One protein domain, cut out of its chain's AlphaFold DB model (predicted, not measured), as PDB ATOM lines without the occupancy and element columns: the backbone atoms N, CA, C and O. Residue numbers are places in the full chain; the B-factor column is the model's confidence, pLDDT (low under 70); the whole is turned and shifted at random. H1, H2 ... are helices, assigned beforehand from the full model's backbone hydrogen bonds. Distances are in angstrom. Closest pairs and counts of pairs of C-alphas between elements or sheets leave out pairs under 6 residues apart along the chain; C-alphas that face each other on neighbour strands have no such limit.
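Overview. This is residues 329 to 399 and 465 to 549 of the 1381 residues of an uncharacterized protein of Trypanosoma cruzi (strain CL Brener) (UniProt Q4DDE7). Three helices, H1, H4 and H7, lie in a row with H4 in the middle, running the same general way; H5, running opposite to H4 and H7, meets residues 382 to 385 of H4 with its own residues 468 to 471 and packs on residues 511 to 518 of H7, while H3 and H6, side by side, pack on H4 and H7 respectively. H2 makes a corner with H1, and H8 is at the outside, packed on H6. The printed part has 156 residues in an all-helix domain with eight named helices, H1 to H8 in chain order, and no named strand. It is compact, with a radius of gyration of the C-alphas of 15.2 A and spans of 42 by 40 by 31 A.

Along the chain. Find C-alpha 329 at (175.634, 237.687, 290.736); from there H1 runs to residue 339. Next come H2, residues 342 to 350, and H3, residues 354 to 363. H4, residues 368 to 385, covers 26.2 A and ends at C-alpha 385 at (184.512, 250.056, 279.645). Beyond the cut, look for H5 at residues 468 to 481, 19.8 A long, and H6 at residues 483 to 492. H7, residues 498 to 518, is the longest helix by residues and measures 30.1 A. H8, residues 521 to 540, covers 28.3 A and ends at C-alpha 540 at (149.660, 256.174, 271.783).

Arrangement. Begin at the hubs, H4 and H5, which touch four helices each. H4 touches H1 at a shallow tilt of 30 degrees, the same way, closest at the C-alphas of Ala 336 and Val 381, 5.3 A. H4 touches H7 at 22 degrees, a shallow tilt, closest at C-alphas 379 and 507, 6.5 A. With residues 468 to 471 alone, H5 touches H4; C-alphas 385 and 471 are closest, at 5.8 A. H3 touches H6 at a shallow tilt of 13 degrees, closest at C-alphas 363 and 486, 5.7 A. H6, H7 and H8 form an up-and-down bundle, each running against the one before. H6 and H7 are a helical hairpin, with closest C-alphas 491 and 501 at 4.7 A. H1 and H2 touch only at the corner, about perpendicular at 76 degrees. Every O i to N i+4 pair is within hydrogen-bond range in H1, H2, H4, H5, H6, H7 and H8; in H3 it is 4 of 6.

Size, cuts and confidence. The farthest C-alphas, of Val 466 and Gly 542, are 43.6 A apart. Residues 400 to 464 are not printed, and C-alphas 399 and 465 are 34.6 A apart across this cut. Of the links printed whole, each is tight. Residues 386 to 399 hold no named element. The mean pLDDT of the printed part is 79.5; look for values under 70 at, among others, residues 387 to 391 and 541 to 549.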
ATOM      1  N   ASN A 329     174.479 236.810 290.541       91.44
ATOM      2  CA  ASN A 329     175.634 237.687 290.736       91.44
ATOM      3  C   ASN A 329     176.934 237.087 290.180       91.44
ATOM      4  O   ASN A 329     177.702 237.812 289.554       91.44
ATOM      5  N   GLY A 330     177.161 235.780 290.338       90.61
ATOM      6  CA  GLY A 330     178.302 235.111 289.710       90.61
ATOM      7  C   GLY A 330     178.222 235.147 288.182       90.61
ATOM      8  O   GLY A 330     179.203 235.460 287.513       90.61
ATOM      9  N   ALA A 331     177.030 234.931 287.618       92.68
ATOM     10  CA  ALA A 331     176.800 235.007 286.176       92.68
ATOM     11  C   ALA A 331     177.014 236.425 285.649       92.68
ATOM     12  O   ALA A 331     177.650 236.611 284.616       92.68
ATOM     13  N   LYS A 332     176.554 237.425 286.409       92.91
ATOM     14  CA  LYS A 332     176.787 238.842 286.138       92.91
ATOM     15  C   LYS A 332     178.278 239.147 286.055       92.91
ATOM     16  O   LYS A 332     178.715 239.799 285.113       92.91
ATOM     17  N   ASP A 333     179.049 238.702 287.042       90.98
ATOM     18  CA  ASP A 333     180.473 239.015 287.130       90.98
ATOM     19  C   ASP A 333     181.264 238.370 285.986       90.98
ATOM     20  O   ASP A 333     182.079 239.043 285.351       90.98
ATOM     21  N   VAL A 334     180.965 237.108 285.663       91.92
ATOM     22  CA  VAL A 334     181.583 236.384 284.542       91.92
ATOM     23  C   VAL A 334     181.190 237.000 283.197       91.92
ATOM     24  O   VAL A 334     182.057 237.228 282.355       91.92
ATOM     25  N   LEU A 335     179.910 237.321 282.989       92.27
ATOM     26  CA  LEU A 335     179.435 237.943 281.751       92.27
ATOM     27  C   LEU A 335     180.036 239.343 281.555       92.27
ATOM     28  O   LEU A 335     180.451 239.671 280.445       92.27
ATOM     29  N   ALA A 336     180.171 240.131 282.627       90.98
ATOM     30  CA  ALA A 336     180.862 241.418 282.578       90.98
ATOM     31  C   ALA A 336     182.342 241.260 282.182       90.98
ATOM     32  O   ALA A 336     182.822 241.986 281.315       90.98
ATOM     33  N   MET A 337     183.047 240.257 282.727       89.27
ATOM     34  CA  MET A 337     184.427 239.946 282.319       89.27
ATOM     35  C   MET A 337     184.531 239.530 280.844       89.27
ATOM     36  O   MET A 337     185.458 239.961 280.164       89.27
ATOM     37  N   VAL A 338     183.581 238.740 280.329       90.24
ATOM     38  CA  VAL A 338     183.527 238.370 278.902       90.24
ATOM     39  C   VAL A 338     183.325 239.618 278.034       90.24
ATOM     40  O   VAL A 338     184.098 239.846 277.103       90.24
ATOM     41  N   MET A 339     182.349 240.466 278.374       88.94
ATOM     42  CA  MET A 339     182.022 241.699 277.638       88.94
ATOM     43  C   MET A 339     183.079 242.810 277.768       88.94
ATOM     44  O   MET A 339     183.009 243.798 277.041       88.94
ATOM     45  N   ARG A 340     184.079 242.649 278.646       87.04
ATOM     46  CA  ARG A 340     185.259 243.525 278.716       87.04
ATOM     47  C   ARG A 340     186.259 243.266 277.584       87.04
ATOM     48  O   ARG A 340     187.107 244.106 277.321       87.04
ATOM     49  N   THR A 341     186.171 242.121 276.904       88.06
ATOM     50  CA  THR A 341     187.101 241.735 275.830       88.06
ATOM     51  C   THR A 341     186.450 241.836 274.454       88.06
ATOM     52  O   THR A 341     185.269 241.531 274.287       88.06
ATOM     53  N   TRP A 342     187.231 242.182 273.428       86.35
ATOM     54  CA  TRP A 342     186.754 242.187 272.039       86.35
ATOM     55  C   TRP A 342     186.222 240.833 271.579       86.35
ATOM     56  O   TRP A 342     185.172 240.764 270.942       86.35
ATOM     57  N   VAL A 343     186.937 239.753 271.912       87.20
ATOM     58  CA  VAL A 343     186.548 238.386 271.545       87.20
ATOM     59  C   VAL A 343     185.207 238.030 272.183       87.20
ATOM     60  O   VAL A 343     184.321 237.517 271.499       87.20
ATOM     61  N   GLY A 344     185.019 238.377 273.461       87.84
ATOM     62  CA  GLY A 344     183.767 238.162 274.171       87.84
ATOM     63  C   GLY A 344     182.608 238.977 273.604       87.84
ATOM     64  O   GLY A 344     181.562 238.398 273.332       87.84
ATOM     65  N   VAL A 345     182.792 240.274 273.325       85.49
ATOM     66  CA  VAL A 345     181.748 241.112 272.699       85.49
ATOM     67  C   VAL A 345     181.368 240.598 271.311       85.49
ATOM     68  O   VAL A 345     180.192 240.572 270.952       85.49
ATOM     69  N   LEU A 346     182.340 240.155 270.512       81.36
ATOM     70  CA  LEU A 346     182.068 239.587 269.192       81.36
ATOM     71  C   LEU A 346     181.356 238.227 269.279       81.36
ATOM     72  O   LEU A 346     180.508 237.932 268.431       81.36
ATOM     73  N   TRP A 347     181.619 237.436 270.322       83.79
ATOM     74  CA  TRP A 347     180.865 236.215 270.604       83.79
ATOM     75  C   TRP A 347     179.432 236.522 271.065       83.79
ATOM     76  O   TRP A 347     178.494 235.979 270.481       83.79
ATOM     77  N   THR A 348     179.232 237.451 272.006       83.57
ATOM     78  CA  THR A 348     177.887 237.866 272.448       83.57
ATOM     79  C   THR A 348     177.088 238.515 271.320       83.57
ATOM     80  O   THR A 348     175.892 238.299 271.243       83.57
ATOM     81  N   CYS A 349     177.724 239.251 270.397       75.63
ATOM     82  CA  CYS A 349     177.059 239.784 269.198       75.63
ATOM     83  C   CYS A 349     176.642 238.685 268.207       75.63
ATOM     84  O   CYS A 349     175.675 238.849 267.462       75.63
ATOM     85  N   SER A 350     177.408 237.592 268.137       71.17
ATOM     86  CA  SER A 350     177.119 236.474 267.230       71.17
ATOM     87  C   SER A 350     175.916 235.652 267.708       71.17
ATOM     88  O   SER A 350     175.203 235.055 266.897       71.17
ATOM     89  N   GLU A 351     175.688 235.638 269.021       71.59
ATOM     90  CA  GLU A 351     174.589 234.973 269.710       71.59
ATOM     91  C   GLU A 351     173.408 235.952 269.856       71.59
ATOM     92  O   GLU A 351     173.471 236.942 270.571       71.59
ATOM     93  N   THR A 352     172.314 235.740 269.122       66.09
ATOM     94  CA  THR A 352     171.238 236.748 269.040       66.09
ATOM     95  C   THR A 352     170.099 236.538 270.040       66.09
ATOM     96  O   THR A 352     169.204 237.381 270.104       66.09
ATOM     97  N   LYS A 353     170.061 235.411 270.760       76.29
ATOM     98  CA  LYS A 353     168.917 234.981 271.580       76.29
ATOM     99  C   LYS A 353     169.127 235.236 273.070       76.29
ATOM    100  O   LYS A 353     168.207 235.723 273.711       76.29
ATOM    101  N   GLY A 354     170.295 234.935 273.616       82.22
ATOM    102  CA  GLY A 354     170.600 234.966 275.042       82.22
ATOM    103  C   GLY A 354     170.591 236.376 275.614       82.22
ATOM    104  O   GLY A 354     169.783 236.663 276.496       82.22
ATOM    105  N   LEU A 355     171.395 237.295 275.062       85.77
ATOM    106  CA  LEU A 355     171.389 238.699 275.508       85.77
ATOM    107  C   LEU A 355     170.013 239.359 275.312       85.77
ATOM    108  O   LEU A 355     169.557 240.116 276.170       85.77
ATOM    109  N   ARG A 356     169.320 239.027 274.213       84.99
ATOM    110  CA  ARG A 356     167.945 239.481 273.961       84.99
ATOM    111  C   ARG A 356     166.989 238.967 275.041       84.99
ATOM    112  O   ARG A 356     166.278 239.773 275.619       84.99
ATOM    113  N   ALA A 357     167.027 237.676 275.362       87.49
ATOM    114  CA  ALA A 357     166.190 237.076 276.397       87.49
ATOM    115  C   ALA A 357     166.444 237.702 277.778       87.49
ATOM    116  O   ALA A 357     165.497 237.964 278.513       87.49
ATOM    117  N   VAL A 358     167.703 238.006 278.116       90.12
ATOM    118  CA  VAL A 358     168.057 238.719 279.356       90.12
ATOM    119  C   VAL A 358     167.449 240.127 279.402       90.12
ATOM    120  O   VAL A 358     166.965 240.549 280.450       90.12
ATOM    121  N   ILE A 359     167.437 240.851 278.279       90.05
ATOM    122  CA  ILE A 359     166.808 242.179 278.178       90.05
ATOM    123  C   ILE A 359     165.275 242.072 278.188       90.05
ATOM    124  O   ILE A 359     164.603 242.887 278.816       90.05
ATOM    125  N   ASP A 360     164.702 241.054 277.550       87.23
ATOM    126  CA  ASP A 360     163.254 240.833 277.530       87.23
ATOM    127  C   ASP A 360     162.717 240.536 278.950       87.23
ATOM    128  O   ASP A 360     161.630 240.994 279.294       87.23
ATOM    129  N   VAL A 361     163.501 239.898 279.835       87.84
ATOM    130  CA  VAL A 361     163.148 239.708 281.263       87.84
ATOM    131  C   VAL A 361     162.879 241.032 281.995       87.84
ATOM    132  O   VAL A 361     162.066 241.055 282.918       87.84
ATOM    133  N   LEU A 362     163.507 242.143 281.592       86.26
ATOM    134  CA  LEU A 362     163.244 243.460 282.190       86.26
ATOM    135  C   LEU A 362     161.827 243.975 281.881       86.26
ATOM    136  O   LEU A 362     161.228 244.635 282.736       86.26
ATOM    137  N   HIS A 363     161.284 243.615 280.711       79.39
ATOM    138  CA  HIS A 363     159.927 243.961 280.277       79.39
ATOM    139  C   HIS A 363     158.853 243.103 280.961       79.39
ATOM    140  O   HIS A 363     157.713 243.535 281.099       79.39
ATOM    141  N   LEU A 364     159.196 241.884 281.385       79.78
ATOM    142  CA  LEU A 364     158.244 240.971 282.014       79.78
ATOM    143  C   LEU A 364     157.951 241.375 283.475       79.78
ATOM    144  O   LEU A 364     158.831 241.896 284.176       79.78
ATOM    145  N   PRO A 365     156.732 241.113 283.985       73.13
ATOM    146  CA  PRO A 365     156.475 241.167 285.420       73.13
ATOM    147  C   PRO A 365     157.343 240.110 286.114       73.13
ATOM    148  O   PRO A 365     157.406 238.957 285.686       73.13
ATOM    149  N   GLY A 366     158.061 240.500 287.164       74.03
ATOM    150  CA  GLY A 366     159.031 239.615 287.798       74.03
ATOM    151  C   GLY A 366     159.617 240.181 289.081       74.03
ATOM    152  O   GLY A 366     159.370 241.329 289.446       74.03
ATOM    153  N   ASP A 367     160.403 239.344 289.752       79.34
ATOM    154  CA  ASP A 367     161.019 239.645 291.040       79.34
ATOM    155  C   ASP A 367     161.958 240.867 290.983       79.34
ATOM    156  O   ASP A 367     162.787 241.001 290.073       79.34
ATOM    157  N   LEU A 368     161.848 241.737 291.993       85.43
ATOM    158  CA  LEU A 368     162.662 242.942 292.151       85.43
ATOM    159  C   LEU A 368     164.152 242.593 292.202       85.43
ATOM    160  O   LEU A 368     164.953 243.263 291.550       85.43
ATOM    161  N   ASP A 369     164.520 241.528 292.921       87.76
ATOM    162  CA  ASP A 369     165.921 241.124 293.069       87.76
ATOM    163  C   ASP A 369     166.571 240.824 291.716       87.76
ATOM    164  O   ASP A 369     167.685 241.271 291.441       87.76
ATOM    165  N   ARG A 370     165.848 240.138 290.828       88.63
ATOM    166  CA  ARG A 370     166.327 239.819 289.480       88.63
ATOM    167  C   ARG A 370     166.542 241.074 288.645       88.63
ATOM    168  O   ARG A 370     167.608 241.229 288.049       88.63
ATOM    169  N   LYS A 371     165.553 241.977 288.613       89.36
ATOM    170  CA  LYS A 371     165.653 243.236 287.856       89.36
ATOM    171  C   LYS A 371     166.822 244.085 288.363       89.36
ATOM    172  O   LYS A 371     167.600 244.582 287.556       89.36
ATOM    173  N   MET A 372     167.017 244.169 289.680       89.91
ATOM    174  CA  MET A 372     168.151 244.886 290.273       89.91
ATOM    175  C   MET A 372     169.499 244.260 289.899       89.91
ATOM    176  O   MET A 372     170.418 244.991 289.528       89.91
ATOM    177  N   VAL A 373     169.635 242.928 289.922       90.86
ATOM    178  CA  VAL A 373     170.883 242.272 289.489       90.86
ATOM    179  C   VAL A 373     171.189 242.589 288.021       90.86
ATOM    180  O   VAL A 373     172.329 242.939 287.710       90.86
ATOM    181  N   LEU A 374     170.190 242.557 287.134       92.57
ATOM    182  CA  LEU A 374     170.354 242.917 285.720       92.57
ATOM    183  C   LEU A 374     170.742 244.390 285.515       92.57
ATOM    184  O   LEU A 374     171.629 244.678 284.715       92.57
ATOM    185  N   LEU A 375     170.163 245.326 286.270       92.14
ATOM    186  CA  LEU A 375     170.592 246.730 286.226       92.14
ATOM    187  C   LEU A 375     172.055 246.884 286.676       92.14
ATOM    188  O   LEU A 375     172.828 247.591 286.026       92.14
ATOM    189  N   THR A 376     172.474 246.166 287.728       91.40
ATOM    190  CA  THR A 376     173.886 246.165 288.152       91.40
ATOM    191  C   THR A 376     174.819 245.495 287.139       91.40
ATOM    192  O   THR A 376     175.982 245.878 287.077       91.40
ATOM    193  N   LEU A 377     174.347 244.536 286.327       93.45
ATOM    194  CA  LEU A 377     175.122 243.950 285.224       93.45
ATOM    195  C   LEU A 377     175.465 245.010 284.180       93.45
ATOM    196  O   LEU A 377     176.640 245.210 283.878       93.45
ATOM    197  N   PHE A 378     174.453 245.697 283.648       93.97
ATOM    198  CA  PHE A 378     174.665 246.691 282.597       93.97
ATOM    199  C   PHE A 378     175.481 247.881 283.104       93.97
ATOM    200  O   PHE A 378     176.434 248.279 282.439       93.97
ATOM    201  N   ASN A 379     175.199 248.385 284.311       91.76
ATOM    202  CA  ASN A 379     176.024 249.431 284.923       91.76
ATOM    203  C   ASN A 379     177.483 248.970 285.113       91.76
ATOM    204  O   ASN A 379     178.398 249.719 284.781       91.76
ATOM    205  N   LYS A 380     177.719 247.727 285.560       90.86
ATOM    206  CA  LYS A 380     179.075 247.176 285.717       90.86
ATOM    207  C   LYS A 380     179.820 247.073 284.385       90.86
ATOM    208  O   LYS A 380     180.986 247.452 284.341       90.86
ATOM    209  N   VAL A 381     179.167 246.612 283.315       90.45
ATOM    210  CA  VAL A 381     179.758 246.565 281.963       90.45
ATOM    211  C   VAL A 381     180.158 247.968 281.500       90.45
ATOM    212  O   VAL A 381     181.288 248.163 281.060       90.45
ATOM    213  N   LEU A 382     179.278 248.964 281.657       88.84
ATOM    214  CA  LEU A 382     179.575 250.346 281.265       88.84
ATOM    215  C   LEU A 382     180.710 250.954 282.105       88.84
ATOM    216  O   LEU A 382     181.632 251.533 281.540       88.84
ATOM    217  N   CYS A 383     180.710 250.756 283.427       83.62
ATOM    218  CA  CYS A 383     181.782 251.241 284.306       83.62
ATOM    219  C   CYS A 383     183.143 250.595 283.988       83.62
ATOM    220  O   CYS A 383     184.171 251.260 284.069       83.62
ATOM    221  N   GLN A 384     183.167 249.312 283.604       83.72
ATOM    222  CA  GLN A 384     184.400 248.615 283.216       83.72
ATOM    223  C   GLN A 384     184.976 249.101 281.881       83.72
ATOM    224  O   GLN A 384     186.191 249.034 281.690       83.72
ATOM    225  N   LEU A 385     184.119 249.562 280.966       83.73
ATOM    226  CA  LEU A 385     184.512 250.056 279.645       83.73
ATOM    227  C   LEU A 385     184.785 251.569 279.626       83.73
ATOM    228  O   LEU A 385     185.557 252.030 278.788       83.73
ATOM    229  N   ALA A 386     184.204 252.326 280.561       76.38
ATOM    230  CA  ALA A 386     184.337 253.779 280.671       76.38
ATOM    231  C   ALA A 386     184.844 254.253 282.056       76.38
ATOM    232  O   ALA A 386     184.250 255.165 282.639       76.38
ATOM    233  N   PRO A 387     185.946 253.692 282.603       67.12
ATOM    234  CA  PRO A 387     186.446 254.077 283.930       67.12
ATOM    235  C   PRO A 387     186.863 255.555 283.994       67.12
ATOM    236  O   PRO A 387     186.776 256.192 285.037       67.12
ATOM    237  N   HIS A 388     187.266 256.115 282.855       64.27
ATOM    238  CA  HIS A 388     187.722 257.490 282.690       64.27
ATOM    239  C   HIS A 388     186.578 258.522 282.586       64.27
ATOM    240  O   HIS A 388     186.852 259.717 282.549       64.27
ATOM    241  N   ARG A 389     185.302 258.095 282.526       67.02
ATOM    242  CA  ARG A 389     184.133 258.996 282.380       67.02
ATOM    243  C   ARG A 389     183.380 259.261 283.688       67.02
ATOM    244  O   ARG A 389     182.300 259.840 283.657       67.02
ATOM    245  N   GLY A 390     183.929 258.839 284.833       61.94
ATOM    246  CA  GLY A 390     183.365 259.139 286.156       61.94
ATOM    247  C   GLY A 390     182.001 258.496 286.436       61.94
ATOM    248  O   GLY A 390     181.248 258.996 287.271       61.94
ATOM    249  N   LEU A 391     181.659 257.404 285.740       68.67
ATOM    250  CA  LEU A 391     180.427 256.661 286.002       68.67
ATOM    251  C   LEU A 391     180.444 256.094 287.425       68.67
ATOM    252  O   LEU A 391     181.436 255.512 287.869       68.67
ATOM    253  N   THR A 392     179.328 256.232 288.138       72.40
ATOM    254  CA  THR A 392     179.211 255.691 289.495       72.40
ATOM    255  C   THR A 392     178.837 254.214 289.425       72.40
ATOM    256  O   THR A 392     177.742 253.852 288.985       72.40
ATOM    257  N   ALA A 393     179.746 253.347 289.872       77.15
ATOM    258  CA  ALA A 393     179.485 251.916 289.947       77.15
ATOM    259  C   ALA A 393     178.431 251.618 291.025       77.15
ATOM    260  O   ALA A 393     178.616 251.914 292.209       77.15
ATOM    261  N   LEU A 394     177.327 250.989 290.625       82.31
ATOM    262  CA  LEU A 394     176.297 250.523 291.544       82.31
ATOM    263  C   LEU A 394     176.857 249.409 292.436       82.31
ATOM    264  O   LEU A 394     177.501 248.465 291.967       82.31
ATOM    265  N   LYS A 395     176.565 249.485 293.741       81.44
ATOM    266  CA  LYS A 395     176.895 248.408 294.684       81.44
ATOM    267  C   LYS A 395     176.246 247.100 294.222       81.44
ATOM    268  O   LYS A 395     175.122 247.083 293.724       81.44
ATOM    269  N   THR A 396     176.954 245.984 294.409       82.69
ATOM    270  CA  THR A 396     176.409 244.662 294.072       82.69
ATOM    271  C   THR A 396     175.154 244.391 294.893       82.69
ATOM    272  O   THR A 396     175.196 244.443 296.119       82.69
ATOM    273  N   TRP A 397     174.054 244.078 294.210       85.30
ATOM    274  CA  TRP A 397     172.780 243.792 294.853       85.30
ATOM    275  C   TRP A 397     172.818 242.458 295.605       85.30
ATOM    276  O   TRP A 397     173.155 241.423 295.026       85.30
ATOM    277  N   GLN A 398     172.457 242.479 296.889       82.90
ATOM    278  CA  GLN A 398     172.493 241.303 297.773       82.90
ATOM    279  C   GLN A 398     171.106 240.872 298.277       82.90
ATOM    280  O   GLN A 398     171.018 240.047 299.183       82.90
ATOM    281  N   GLY A 399     170.035 241.415 297.694       80.90
ATOM    282  CA  GLY A 399     168.652 241.103 298.055       80.90
ATOM    283  C   GLY A 399     167.931 242.242 298.782       80.90
ATOM    284  O   GLY A 399     168.552 243.028 299.507       80.90
ATOM    285  N   HIS A 465     190.345 256.789 274.849       72.19
ATOM    286  CA  HIS A 465     190.623 255.611 275.656       72.19
ATOM    287  C   HIS A 465     190.687 254.368 274.768       72.19
ATOM    288  O   HIS A 465     189.888 254.206 273.846       72.19
ATOM    289  N   VAL A 466     191.588 253.429 275.070       76.01
ATOM    290  CA  VAL A 466     191.770 252.196 274.271       76.01
ATOM    291  C   VAL A 466     190.471 251.376 274.160       76.01
ATOM    292  O   VAL A 466     190.256 250.660 273.181       76.01
ATOM    293  N   LEU A 467     189.586 251.498 275.156       81.67
ATOM    294  CA  LEU A 467     188.281 250.826 275.193       81.67
ATOM    295  C   LEU A 467     187.150 251.588 274.485       81.67
ATOM    296  O   LEU A 467     186.091 250.995 274.318       81.67
ATOM    297  N   ASP A 468     187.321 252.840 274.049       81.85
ATOM    298  CA  ASP A 468     186.226 253.618 273.441       81.85
ATOM    299  C   ASP A 468     185.620 252.948 272.190       81.85
ATOM    300  O   ASP A 468     184.390 252.898 272.081       81.85
ATOM    301  N   PRO A 469     186.400 252.331 271.273       82.67
ATOM    302  CA  PRO A 469     185.802 251.610 270.147       82.67
ATOM    303  C   PRO A 469     185.030 250.359 270.590       82.67
ATOM    304  O   PRO A 469     183.989 250.035 270.011       82.67
ATOM    305  N   LEU A 470     185.502 249.673 271.638       86.35
ATOM    306  CA  LEU A 470     184.801 248.530 272.231       86.35
ATOM    307  C   LEU A 470     183.500 248.988 272.902       86.35
ATOM    308  O   LEU A 470     182.449 248.387 272.686       86.35
ATOM    309  N   LEU A 471     183.552 250.088 273.656       87.12
ATOM    310  CA  LEU A 471     182.411 250.726 274.299       87.12
ATOM    311  C   LEU A 471     181.361 251.141 273.271       87.12
ATOM    312  O   LEU A 471     180.195 250.784 273.422       87.12
ATOM    313  N   GLY A 472     181.757 251.817 272.191       84.66
ATOM    314  CA  GLY A 472     180.831 252.183 271.122       84.66
ATOM    315  C   GLY A 472     180.182 250.956 270.477       84.66
ATOM    316  O   GLY A 472     178.970 250.938 270.256       84.66
ATOM    317  N   ARG A 473     180.934 249.864 270.278       83.37
ATOM    318  CA  ARG A 473     180.372 248.590 269.797       83.37
ATOM    319  C   ARG A 473     179.353 247.993 270.775       83.37
ATOM    320  O   ARG A 473     178.302 247.521 270.340       83.37
ATOM    321  N   VAL A 474     179.640 248.033 272.075       88.34
ATOM    322  CA  VAL A 474     178.749 247.546 273.140       88.34
ATOM    323  C   VAL A 474     177.484 248.397 273.245       88.34
ATOM    324  O   VAL A 474     176.396 247.835 273.321       88.34
ATOM    325  N   LEU A 475     177.586 249.727 273.169       87.97
ATOM    326  CA  LEU A 475     176.431 250.632 273.170       87.97
ATOM    327  C   LEU A 475     175.499 250.345 271.990       87.97
ATOM    328  O   LEU A 475     174.293 250.176 272.181       87.97
ATOM    329  N   LEU A 476     176.057 250.203 270.781       82.87
ATOM    330  CA  LEU A 476     175.283 249.826 269.597       82.87
ATOM    331  C   LEU A 476     174.589 248.468 269.794       82.87
ATOM    332  O   LEU A 476     173.426 248.309 269.418       82.87
ATOM    333  N   MET A 477     175.287 247.483 270.368       84.11
ATOM    334  CA  MET A 477     174.742 246.150 270.644       84.11
ATOM    335  C   MET A 477     173.584 246.207 271.646       84.11
ATOM    336  O   MET A 477     172.511 245.674 271.363       84.11
ATOM    337  N   LEU A 478     173.761 246.875 272.789       87.34
ATOM    338  CA  LEU A 478     172.721 247.019 273.813       87.34
ATOM    339  C   LEU A 478     171.488 247.751 273.270       87.34
ATOM    340  O   LEU A 478     170.356 247.351 273.557       87.34
ATOM    341  N   PHE A 479     171.698 248.773 272.437       85.26
ATOM    342  CA  PHE A 479     170.611 249.467 271.758       85.26
ATOM    343  C   PHE A 479     169.862 248.533 270.800       85.26
ATOM    344  O   PHE A 479     168.636 248.452 270.853       85.26
ATOM    345  N   HIS A 480     170.581 247.773 269.966       80.48
ATOM    346  CA  HIS A 480     169.974 246.823 269.031       80.48
ATOM    347  C   HIS A 480     169.135 245.746 269.738       80.48
ATOM    348  O   HIS A 480     168.050 245.393 269.272       80.48
ATOM    349  N   HIS A 481     169.599 245.240 270.882       82.21
ATOM    350  CA  HIS A 481     168.827 244.284 271.672       82.21
ATOM    351  C   HIS A 481     167.673 244.919 272.467       82.21
ATOM    352  O   HIS A 481     166.858 244.175 273.001       82.21
ATOM    353  N   GLY A 482     167.531 246.249 272.472       85.14
ATOM    354  CA  GLY A 482     166.366 246.950 273.019       85.14
ATOM    355  C   GLY A 482     166.478 247.359 274.488       85.14
ATOM    356  O   GLY A 482     165.451 247.633 275.104       85.14
ATOM    357  N   LEU A 483     167.687 247.429 275.062       90.44
ATOM    358  CA  LEU A 483     167.867 247.812 276.469       90.44
ATOM    359  C   LEU A 483     167.276 249.199 276.806       90.44
ATOM    360  O   LEU A 483     166.559 249.285 277.801       90.44
ATOM    361  N   PRO A 484     167.483 250.274 276.014       86.53
ATOM    362  CA  PRO A 484     166.897 251.580 276.332       86.53
ATOM    363  C   PRO A 484     165.366 251.549 276.390       86.53
ATOM    364  O   PRO A 484     164.768 252.156 277.274       86.53
ATOM    365  N   LEU A 485     164.729 250.785 275.495       85.62
ATOM    366  CA  LEU A 485     163.277 250.597 275.492       85.62
ATOM    367  C   LEU A 485     162.800 249.845 276.749       85.62
ATOM    368  O   LEU A 485     161.784 250.212 277.342       85.62
ATOM    369  N   ALA A 486     163.573 248.854 277.200       86.06
ATOM    370  CA  ALA A 486     163.325 248.136 278.450       86.06
ATOM    371  C   ALA A 486     163.383 249.064 279.672       86.06
ATOM    372  O   ALA A 486     162.527 249.000 280.549       86.06
ATOM    373  N   LEU A 487     164.366 249.968 279.718       86.75
ATOM    374  CA  LEU A 487     164.511 250.919 280.821       86.75
ATOM    375  C   LEU A 487     163.363 251.934 280.847       86.75
ATOM    376  O   LEU A 487     162.846 252.234 281.920       86.75
ATOM    377  N   VAL A 488     162.916 252.424 279.685       82.68
ATOM    378  CA  VAL A 488     161.768 253.342 279.609       82.68
ATOM    379  C   VAL A 488     160.477 252.664 280.070       82.68
ATOM    380  O   VAL A 488     159.724 253.270 280.834       82.68
ATOM    381  N   SER A 489     160.229 251.412 279.669       79.78
ATOM    382  CA  SER A 489     159.037 250.679 280.123       79.78
ATOM    383  C   SER A 489     159.041 250.442 281.637       79.78
ATOM    384  O   SER A 489     158.021 250.658 282.287       79.78
ATOM    385  N   MET A 490     160.200 250.135 282.227       80.06
ATOM    386  CA  MET A 490     160.370 250.016 283.682       80.06
ATOM    387  C   MET A 490     160.131 251.326 284.448       80.06
ATOM    388  O   MET A 490     159.655 251.290 285.579       80.06
ATOM    389  N   ILE A 491     160.482 252.477 283.865       77.14
ATOM    390  CA  ILE A 491     160.257 253.800 284.474       77.14
ATOM    391  C   ILE A 491     158.771 254.190 284.403       77.14
ATOM    392  O   ILE A 491     158.268 254.837 285.319       77.14
ATOM    393  N   GLY A 492     158.081 253.820 283.318       68.51
ATOM    394  CA  GLY A 492     156.668 254.150 283.087       68.51
ATOM    395  C   GLY A 492     155.664 253.255 283.821       68.51
ATOM    396  O   GLY A 492     154.499 253.635 283.953       68.51
ATOM    397  N   ASP A 493     156.092 252.086 284.299       70.75
ATOM    398  CA  ASP A 493     155.246 251.155 285.040       70.75
ATOM    399  C   ASP A 493     154.985 251.657 286.473       70.75
ATOM    400  O   ASP A 493     155.838 251.580 287.359       70.75
ATOM    401  N   GLY A 494     153.771 252.159 286.715       56.38
ATOM    402  CA  GLY A 494     153.349 252.696 288.012       56.38
ATOM    403  C   GLY A 494     153.325 251.674 289.159       56.38
ATOM    404  O   GLY A 494     153.242 252.082 290.317       56.38
ATOM    405  N   ALA A 495     153.409 250.369 288.866       57.53
ATOM    406  CA  ALA A 495     153.507 249.308 289.870       57.53
ATOM    407  C   ALA A 495     154.953 249.036 290.334       57.53
ATOM    408  O   ALA A 495     155.169 248.326 291.321       57.53
ATOM    409  N   SER A 496     155.952 249.588 289.643       61.94
ATOM    410  CA  SER A 496     157.362 249.332 289.925       61.94
ATOM    411  C   SER A 496     157.882 250.131 291.132       61.94
ATOM    412  O   SER A 496     157.518 251.280 291.376       61.94
ATOM    413  N   SER A 497     158.767 249.512 291.924       71.05
ATOM    414  CA  SER A 497     159.393 250.139 293.102       71.05
ATOM    415  C   SER A 497     160.104 251.449 292.736       71.05
ATOM    416  O   SER A 497     160.860 251.489 291.764       71.05
ATOM    417  N   ARG A 498     159.953 252.502 293.559       77.14
ATOM    418  CA  ARG A 498     160.643 253.800 293.377       77.14
ATOM    419  C   ARG A 498     162.158 253.633 293.201       77.14
ATOM    420  O   ARG A 498     162.764 254.344 292.403       77.14
ATOM    421  N   LEU A 499     162.756 252.670 293.910       80.88
ATOM    422  CA  LEU A 499     164.174 252.335 293.773       80.88
ATOM    423  C   LEU A 499     164.501 251.883 292.344       80.88
ATOM    424  O   LEU A 499     165.408 252.429 291.724       80.88
ATOM    425  N   LEU A 500     163.722 250.944 291.805       82.80
ATOM    426  CA  LEU A 500     163.915 250.397 290.463       82.80
ATOM    427  C   LEU A 500     163.801 251.497 289.401       82.80
ATOM    428  O   LEU A 500     164.705 251.623 288.575       82.80
ATOM    429  N   ALA A 501     162.774 252.348 289.488       80.15
ATOM    430  CA  ALA A 501     162.599 253.484 288.585       80.15
ATOM    431  C   ALA A 501     163.790 254.460 288.643       80.15
ATOM    432  O   ALA A 501     164.310 254.850 287.600       80.15
ATOM    433  N   SER A 502     164.286 254.790 289.844       77.84
ATOM    434  CA  SER A 502     165.453 255.674 290.007       77.84
ATOM    435  C   SER A 502     166.740 255.078 289.421       77.84
ATOM    436  O   SER A 502     167.486 255.767 288.729       77.84
ATOM    437  N   THR A 503     166.977 253.777 289.616       84.81
ATOM    438  CA  THR A 503     168.165 253.101 289.078       84.81
ATOM    439  C   THR A 503     168.105 252.908 287.566       84.81
ATOM    440  O   THR A 503     169.112 253.105 286.891       84.81
ATOM    441  N   ALA A 504     166.930 252.583 287.016       86.00
ATOM    442  CA  ALA A 504     166.721 252.496 285.575       86.00
ATOM    443  C   ALA A 504     166.881 253.872 284.908       86.00
ATOM    444  O   ALA A 504     167.503 253.974 283.854       86.00
ATOM    445  N   SER A 505     166.386 254.927 285.561       80.06
ATOM    446  CA  SER A 505     166.547 256.322 285.146       80.06
ATOM    447  C   SER A 505     168.017 256.754 285.118       80.06
ATOM    448  O   SER A 505     168.446 257.324 284.118       80.06
ATOM    449  N   SER A 506     168.795 256.437 286.160       80.16
ATOM    450  CA  SER A 506     170.236 256.721 286.198       80.16
ATOM    451  C   SER A 506     170.992 255.975 285.096       80.16
ATOM    452  O   SER A 506     171.770 256.580 284.370       80.16
ATOM    453  N   LEU A 507     170.730 254.673 284.922       87.02
ATOM    454  CA  LEU A 507     171.399 253.868 283.895       87.02
ATOM    455  C   LEU A 507     171.058 254.342 282.474       87.02
ATOM    456  O   LEU A 507     171.929 254.372 281.609       87.02
ATOM    457  N   LEU A 508     169.799 254.714 282.221       85.94
ATOM    458  CA  LEU A 508     169.375 255.260 280.932       85.94
ATOM    459  C   LEU A 508     170.097 256.579 280.627       85.94
ATOM    460  O   LEU A 508     170.547 256.790 279.502       85.94
ATOM    461  N   GLN A 509     170.242 257.438 281.637       80.76
ATOM    462  CA  GLN A 509     170.975 258.692 281.518       80.76
ATOM    463  C   GLN A 509     172.461 258.458 281.220       80.76
ATOM    464  O   GLN A 509     172.994 259.091 280.309       80.76
ATOM    465  N   ASP A 510     173.105 257.520 281.920       82.89
ATOM    466  CA  ASP A 510     174.494 257.136 281.653       82.89
ATOM    467  C   ASP A 510     174.659 256.642 280.208       82.89
ATOM    468  O   ASP A 510     175.563 257.084 279.502       82.89
ATOM    469  N   ILE A 511     173.752 255.780 279.725       85.90
ATOM    470  CA  ILE A 511     173.771 255.283 278.340       85.90
ATOM    471  C   ILE A 511     173.704 256.438 277.336       85.90
ATOM    472  O   ILE A 511     174.472 256.435 276.377       85.90
ATOM    473  N   PHE A 512     172.835 257.431 277.541       83.06
ATOM    474  CA  PHE A 512     172.733 258.573 276.627       83.06
ATOM    475  C   PHE A 512     173.976 259.458 276.641       83.06
ATOM    476  O   PHE A 512     174.485 259.786 275.571       83.06
ATOM    477  N   VAL A 513     174.523 259.765 277.822       79.96
ATOM    478  CA  VAL A 513     175.779 260.524 277.929       79.96
ATOM    479  C   VAL A 513     176.910 259.796 277.202       79.96
ATOM    480  O   VAL A 513     177.678 260.417 276.471       79.96
ATOM    481  N   LEU A 514     177.008 258.472 277.346       81.93
ATOM    482  CA  LEU A 514     178.011 257.674 276.639       81.93
ATOM    483  C   LEU A 514     177.763 257.630 275.127       81.93
ATOM    484  O   LEU A 514     178.711 257.729 274.357       81.93
ATOM    485  N   MET A 515     176.510 257.506 274.684       81.68
ATOM    486  CA  MET A 515     176.172 257.532 273.258       81.68
ATOM    487  C   MET A 515     176.593 258.851 272.608       81.68
ATOM    488  O   MET A 515     177.257 258.810 271.575       81.68
ATOM    489  N   ASP A 516     176.278 259.986 273.231       77.20
ATOM    490  CA  ASP A 516     176.573 261.318 272.689       77.20
ATOM    491  C   ASP A 516     178.072 261.646 272.690       77.20
ATOM    492  O   ASP A 516     178.521 262.495 271.928       77.20
ATOM    493  N   THR A 517     178.857 260.964 273.528       73.39
ATOM    494  CA  THR A 517     180.291 261.239 273.704       73.39
ATOM    495  C   THR A 517     181.218 260.176 273.102       73.39
ATOM    496  O   THR A 517     182.436 260.357 273.120       73.39
ATOM    497  N   VAL A 518     180.687 259.046 272.614       78.54
ATOM    498  CA  VAL A 518     181.470 257.933 272.032       78.54
ATOM    499  C   VAL A 518     181.037 257.623 270.600       78.54
ATOM    500  O   VAL A 518     181.880 257.306 269.760       78.54
ATOM    501  N   LEU A 519     179.732 257.664 270.308       78.28
ATOM    502  CA  LEU A 519     179.212 257.304 268.990       78.28
ATOM    503  C   LEU A 519     179.222 258.509 268.040       78.28
ATOM    504  O   LEU A 519     178.970 259.632 268.465       78.28
ATOM    505  N   PRO A 520     179.414 258.292 266.726       76.10
ATOM    506  CA  PRO A 520     179.267 259.360 265.746       76.10
ATOM    507  C   PRO A 520     177.873 260.002 265.766       76.10
ATOM    508  O   PRO A 520     176.860 259.331 265.979       76.10
ATOM    509  N   VAL A 521     177.810 261.302 265.457       73.55
ATOM    510  CA  VAL A 521     176.584 262.125 265.543       73.55
ATOM    511  C   VAL A 521     175.413 261.515 264.762       73.55
ATOM    512  O   VAL A 521     174.280 261.481 265.235       73.55
ATOM    513  N   ARG A 522     175.677 260.980 263.560       74.06
ATOM    514  CA  ARG A 522     174.645 260.377 262.694       74.06
ATOM    515  C   ARG A 522     173.982 259.130 263.312       74.06
ATOM    516  O   ARG A 522     172.752 259.116 263.383       74.06
ATOM    517  N   PRO A 523     174.711 258.067 263.716       74.92
ATOM    518  CA  PRO A 523     174.107 256.927 264.395       74.92
ATOM    519  C   PRO A 523     173.483 257.318 265.736       74.92
ATOM    520  O   PRO A 523     172.349 256.917 265.965       74.92
ATOM    521  N   ALA A 524     174.134 258.136 266.574       78.99
ATOM    522  CA  ALA A 524     173.549 258.587 267.842       78.99
ATOM    523  C   ALA A 524     172.189 259.277 267.628       78.99
ATOM    524  O   ALA A 524     171.188 258.866 268.213       78.99
ATOM    525  N   GLY A 525     172.119 260.228 266.688       78.02
ATOM    526  CA  GLY A 525     170.878 260.908 266.317       78.02
ATOM    527  C   GLY A 525     169.786 259.950 265.829       78.02
ATOM    528  O   GLY A 525     168.654 260.034 266.296       78.02
ATOM    529  N   ARG A 526     170.120 258.985 264.956       79.30
ATOM    530  CA  ARG A 526     169.164 257.960 264.479       79.30
ATOM    531  C   ARG A 526     168.637 257.062 265.596       79.30
ATOM    532  O   ARG A 526     167.492 256.617 265.539       79.30
ATOM    533  N   LEU A 527     169.478 256.746 266.574       78.96
ATOM    534  CA  LEU A 527     169.100 255.918 267.714       78.96
ATOM    535  C   LEU A 527     168.173 256.704 268.649       78.96
ATOM    536  O   LEU A 527     167.108 256.201 269.001       78.96
ATOM    537  N   HIS A 528     168.495 257.965 268.954       82.02
ATOM    538  CA  HIS A 528     167.610 258.858 269.710       82.02
ATOM    539  C   HIS A 528     166.240 259.017 269.040       82.02
ATOM    540  O   HIS A 528     165.215 258.857 269.704       82.02
ATOM    541  N   THR A 529     166.186 259.250 267.722       82.27
ATOM    542  CA  THR A 529     164.907 259.347 266.993       82.27
ATOM    543  C   THR A 529     164.130 258.035 267.023       82.27
ATOM    544  O   THR A 529     162.938 258.045 267.320       82.27
ATOM    545  N   ALA A 530     164.790 256.897 266.782       73.66
ATOM    546  CA  ALA A 530     164.140 255.587 266.798       73.66
ATOM    547  C   ALA A 530     163.558 255.242 268.179       73.66
ATOM    548  O   ALA A 530     162.466 254.679 268.264       73.66
ATOM    549  N   LEU A 531     164.261 255.599 269.260       79.55
ATOM    550  CA  LEU A 531     163.751 255.436 270.619       79.55
ATOM    551  C   LEU A 531     162.548 256.347 270.868       79.55
ATOM    552  O   LEU A 531     161.522 255.866 271.339       79.55
ATOM    553  N   ASN A 532     162.642 257.629 270.508       77.24
ATOM    554  CA  ASN A 532     161.547 258.586 270.676       77.24
ATOM    555  C   ASN A 532     160.286 258.156 269.913       77.24
ATOM    556  O   ASN A 532     159.186 258.227 270.455       77.24
ATOM    557  N   GLU A 533     160.429 257.643 268.689       76.76
ATOM    558  CA  GLU A 533     159.317 257.085 267.912       76.76
ATOM    559  C   GLU A 533     158.726 255.817 268.539       76.76
ATOM    560  O   GLU A 533     157.510 255.625 268.506       76.76
ATOM    561  N   ALA A 534     159.561 254.925 269.081       70.57
ATOM    562  CA  ALA A 534     159.099 253.709 269.747       70.57
ATOM    563  C   ALA A 534     158.332 254.037 271.036       70.57
ATOM    564  O   ALA A 534     157.237 253.523 271.252       70.57
ATOM    565  N   VAL A 535     158.869 254.947 271.852       72.22
ATOM    566  CA  VAL A 535     158.220 255.443 273.072       72.22
ATOM    567  C   VAL A 535     156.923 256.177 272.730       72.22
ATOM    568  O   VAL A 535     155.895 255.906 273.342       72.22
ATOM    569  N   GLY A 536     156.930 257.039 271.708       68.70
ATOM    570  CA  GLY A 536     155.735 257.740 271.236       68.70
ATOM    571  C   GLY A 536     154.621 256.789 270.789       68.70
ATOM    572  O   GLY A 536     153.466 256.981 271.168       68.70
ATOM    573  N   ARG A 537     154.962 255.721 270.055       68.22
ATOM    574  CA  ARG A 537     154.007 254.675 269.650       68.22
ATOM    575  C   ARG A 537     153.420 253.920 270.842       68.22
ATOM    576  O   ARG A 537     152.208 253.737 270.895       68.22
ATOM    577  N   LEU A 538     154.249 253.530 271.806       65.86
ATOM    578  CA  LEU A 538     153.795 252.821 273.007       65.86
ATOM    579  C   LEU A 538     152.895 253.694 273.901       65.86
ATOM    580  O   LEU A 538     151.938 253.194 274.488       65.86
ATOM    581  N   ILE A 539     153.148 255.007 273.963       66.51
ATOM    582  CA  ILE A 539     152.258 255.964 274.640       66.51
ATOM    583  C   ILE A 539     150.905 256.050 273.916       66.51
ATOM    584  O   ILE A 539     149.864 256.013 274.565       66.51
ATOM    585  N   GLN A 540     150.899 256.129 272.579       70.11
ATOM    586  CA  GLN A 540     149.660 256.174 271.783       70.11
ATOM    587  C   GLN A 540     148.823 254.894 271.905       70.11
ATOM    588  O   GLN A 540     147.598 254.960 271.876       70.11
ATOM    589  N   GLN A 541     149.476 253.738 272.049       62.77
ATOM    590  CA  GLN A 541     148.822 252.439 272.230       62.77
ATOM    591  C   GLN A 541     148.289 252.222 273.657       62.77
ATOM    592  O   GLN A 541     147.547 251.274 273.885       62.77
ATOM    593  N   GLY A 542     148.620 253.111 274.604       60.82
ATOM    594  CA  GLY A 542     148.211 252.999 276.006       60.82
ATOM    595  C   GLY A 542     149.049 252.018 276.833       60.82
ATOM    596  O   GLY A 542     148.789 251.866 278.023       60.82
ATOM    597  N   ASP A 543     150.076 251.407 276.239       55.02
ATOM    598  CA  ASP A 543     150.970 250.447 276.899       55.02
ATOM    599  C   ASP A 543     151.975 251.128 277.853       55.02
ATOM    600  O   ASP A 543     152.594 250.468 278.687       55.02
ATOM    601  N   LEU A 544     152.135 252.458 277.769       55.82
ATOM    602  CA  LEU A 544     152.942 253.270 278.691       55.82
ATOM    603  C   LEU A 544     152.089 254.346 279.380       55.82
ATOM    604  O   LEU A 544     151.693 255.336 278.763       55.82
ATOM    605  N   SER A 545     151.871 254.217 280.692       51.97
ATOM    606  CA  SER A 545     151.155 255.218 281.492       51.97
ATOM    607  C   SER A 545     152.087 256.324 282.007       51.97
ATOM    608  O   SER A 545     152.547 256.296 283.146       51.97
ATOM    609  N   PHE A 546     152.348 257.346 281.194       50.85
ATOM    610  CA  PHE A 546     153.063 258.550 281.638       50.85
ATOM    611  C   PHE A 546     152.126 259.496 282.413       50.85
ATOM    612  O   PHE A 546     151.580 260.454 281.863       50.85
ATOM    613  N   ARG A 547     151.934 259.275 283.720       42.40
ATOM    614  CA  ARG A 547     151.430 260.347 284.599       42.40
ATOM    615  C   ARG A 547     152.601 261.287 284.925       42.40
ATOM    616  O   ARG A 547     153.488 260.924 285.683       42.40
ATOM    617  N   SER A 548     152.585 262.477 284.318       36.27
ATOM    618  CA  SER A 548     153.512 263.616 284.495       36.27
ATOM    619  C   SER A 548     155.007 263.393 284.156       36.27
ATOM    620  O   SER A 548     155.785 262.902 284.963       36.27
ATOM    621  N   GLY A 549     155.391 263.847 282.954       37.04
ATOM    622  CA  GLY A 549     156.713 264.313 282.482       37.04
ATOM    623  C   GLY A 549     158.018 263.828 283.146       37.04
ATOM    624  O   GLY A 549     158.633 264.594 283.891       37.04
TER     625      GLY A 549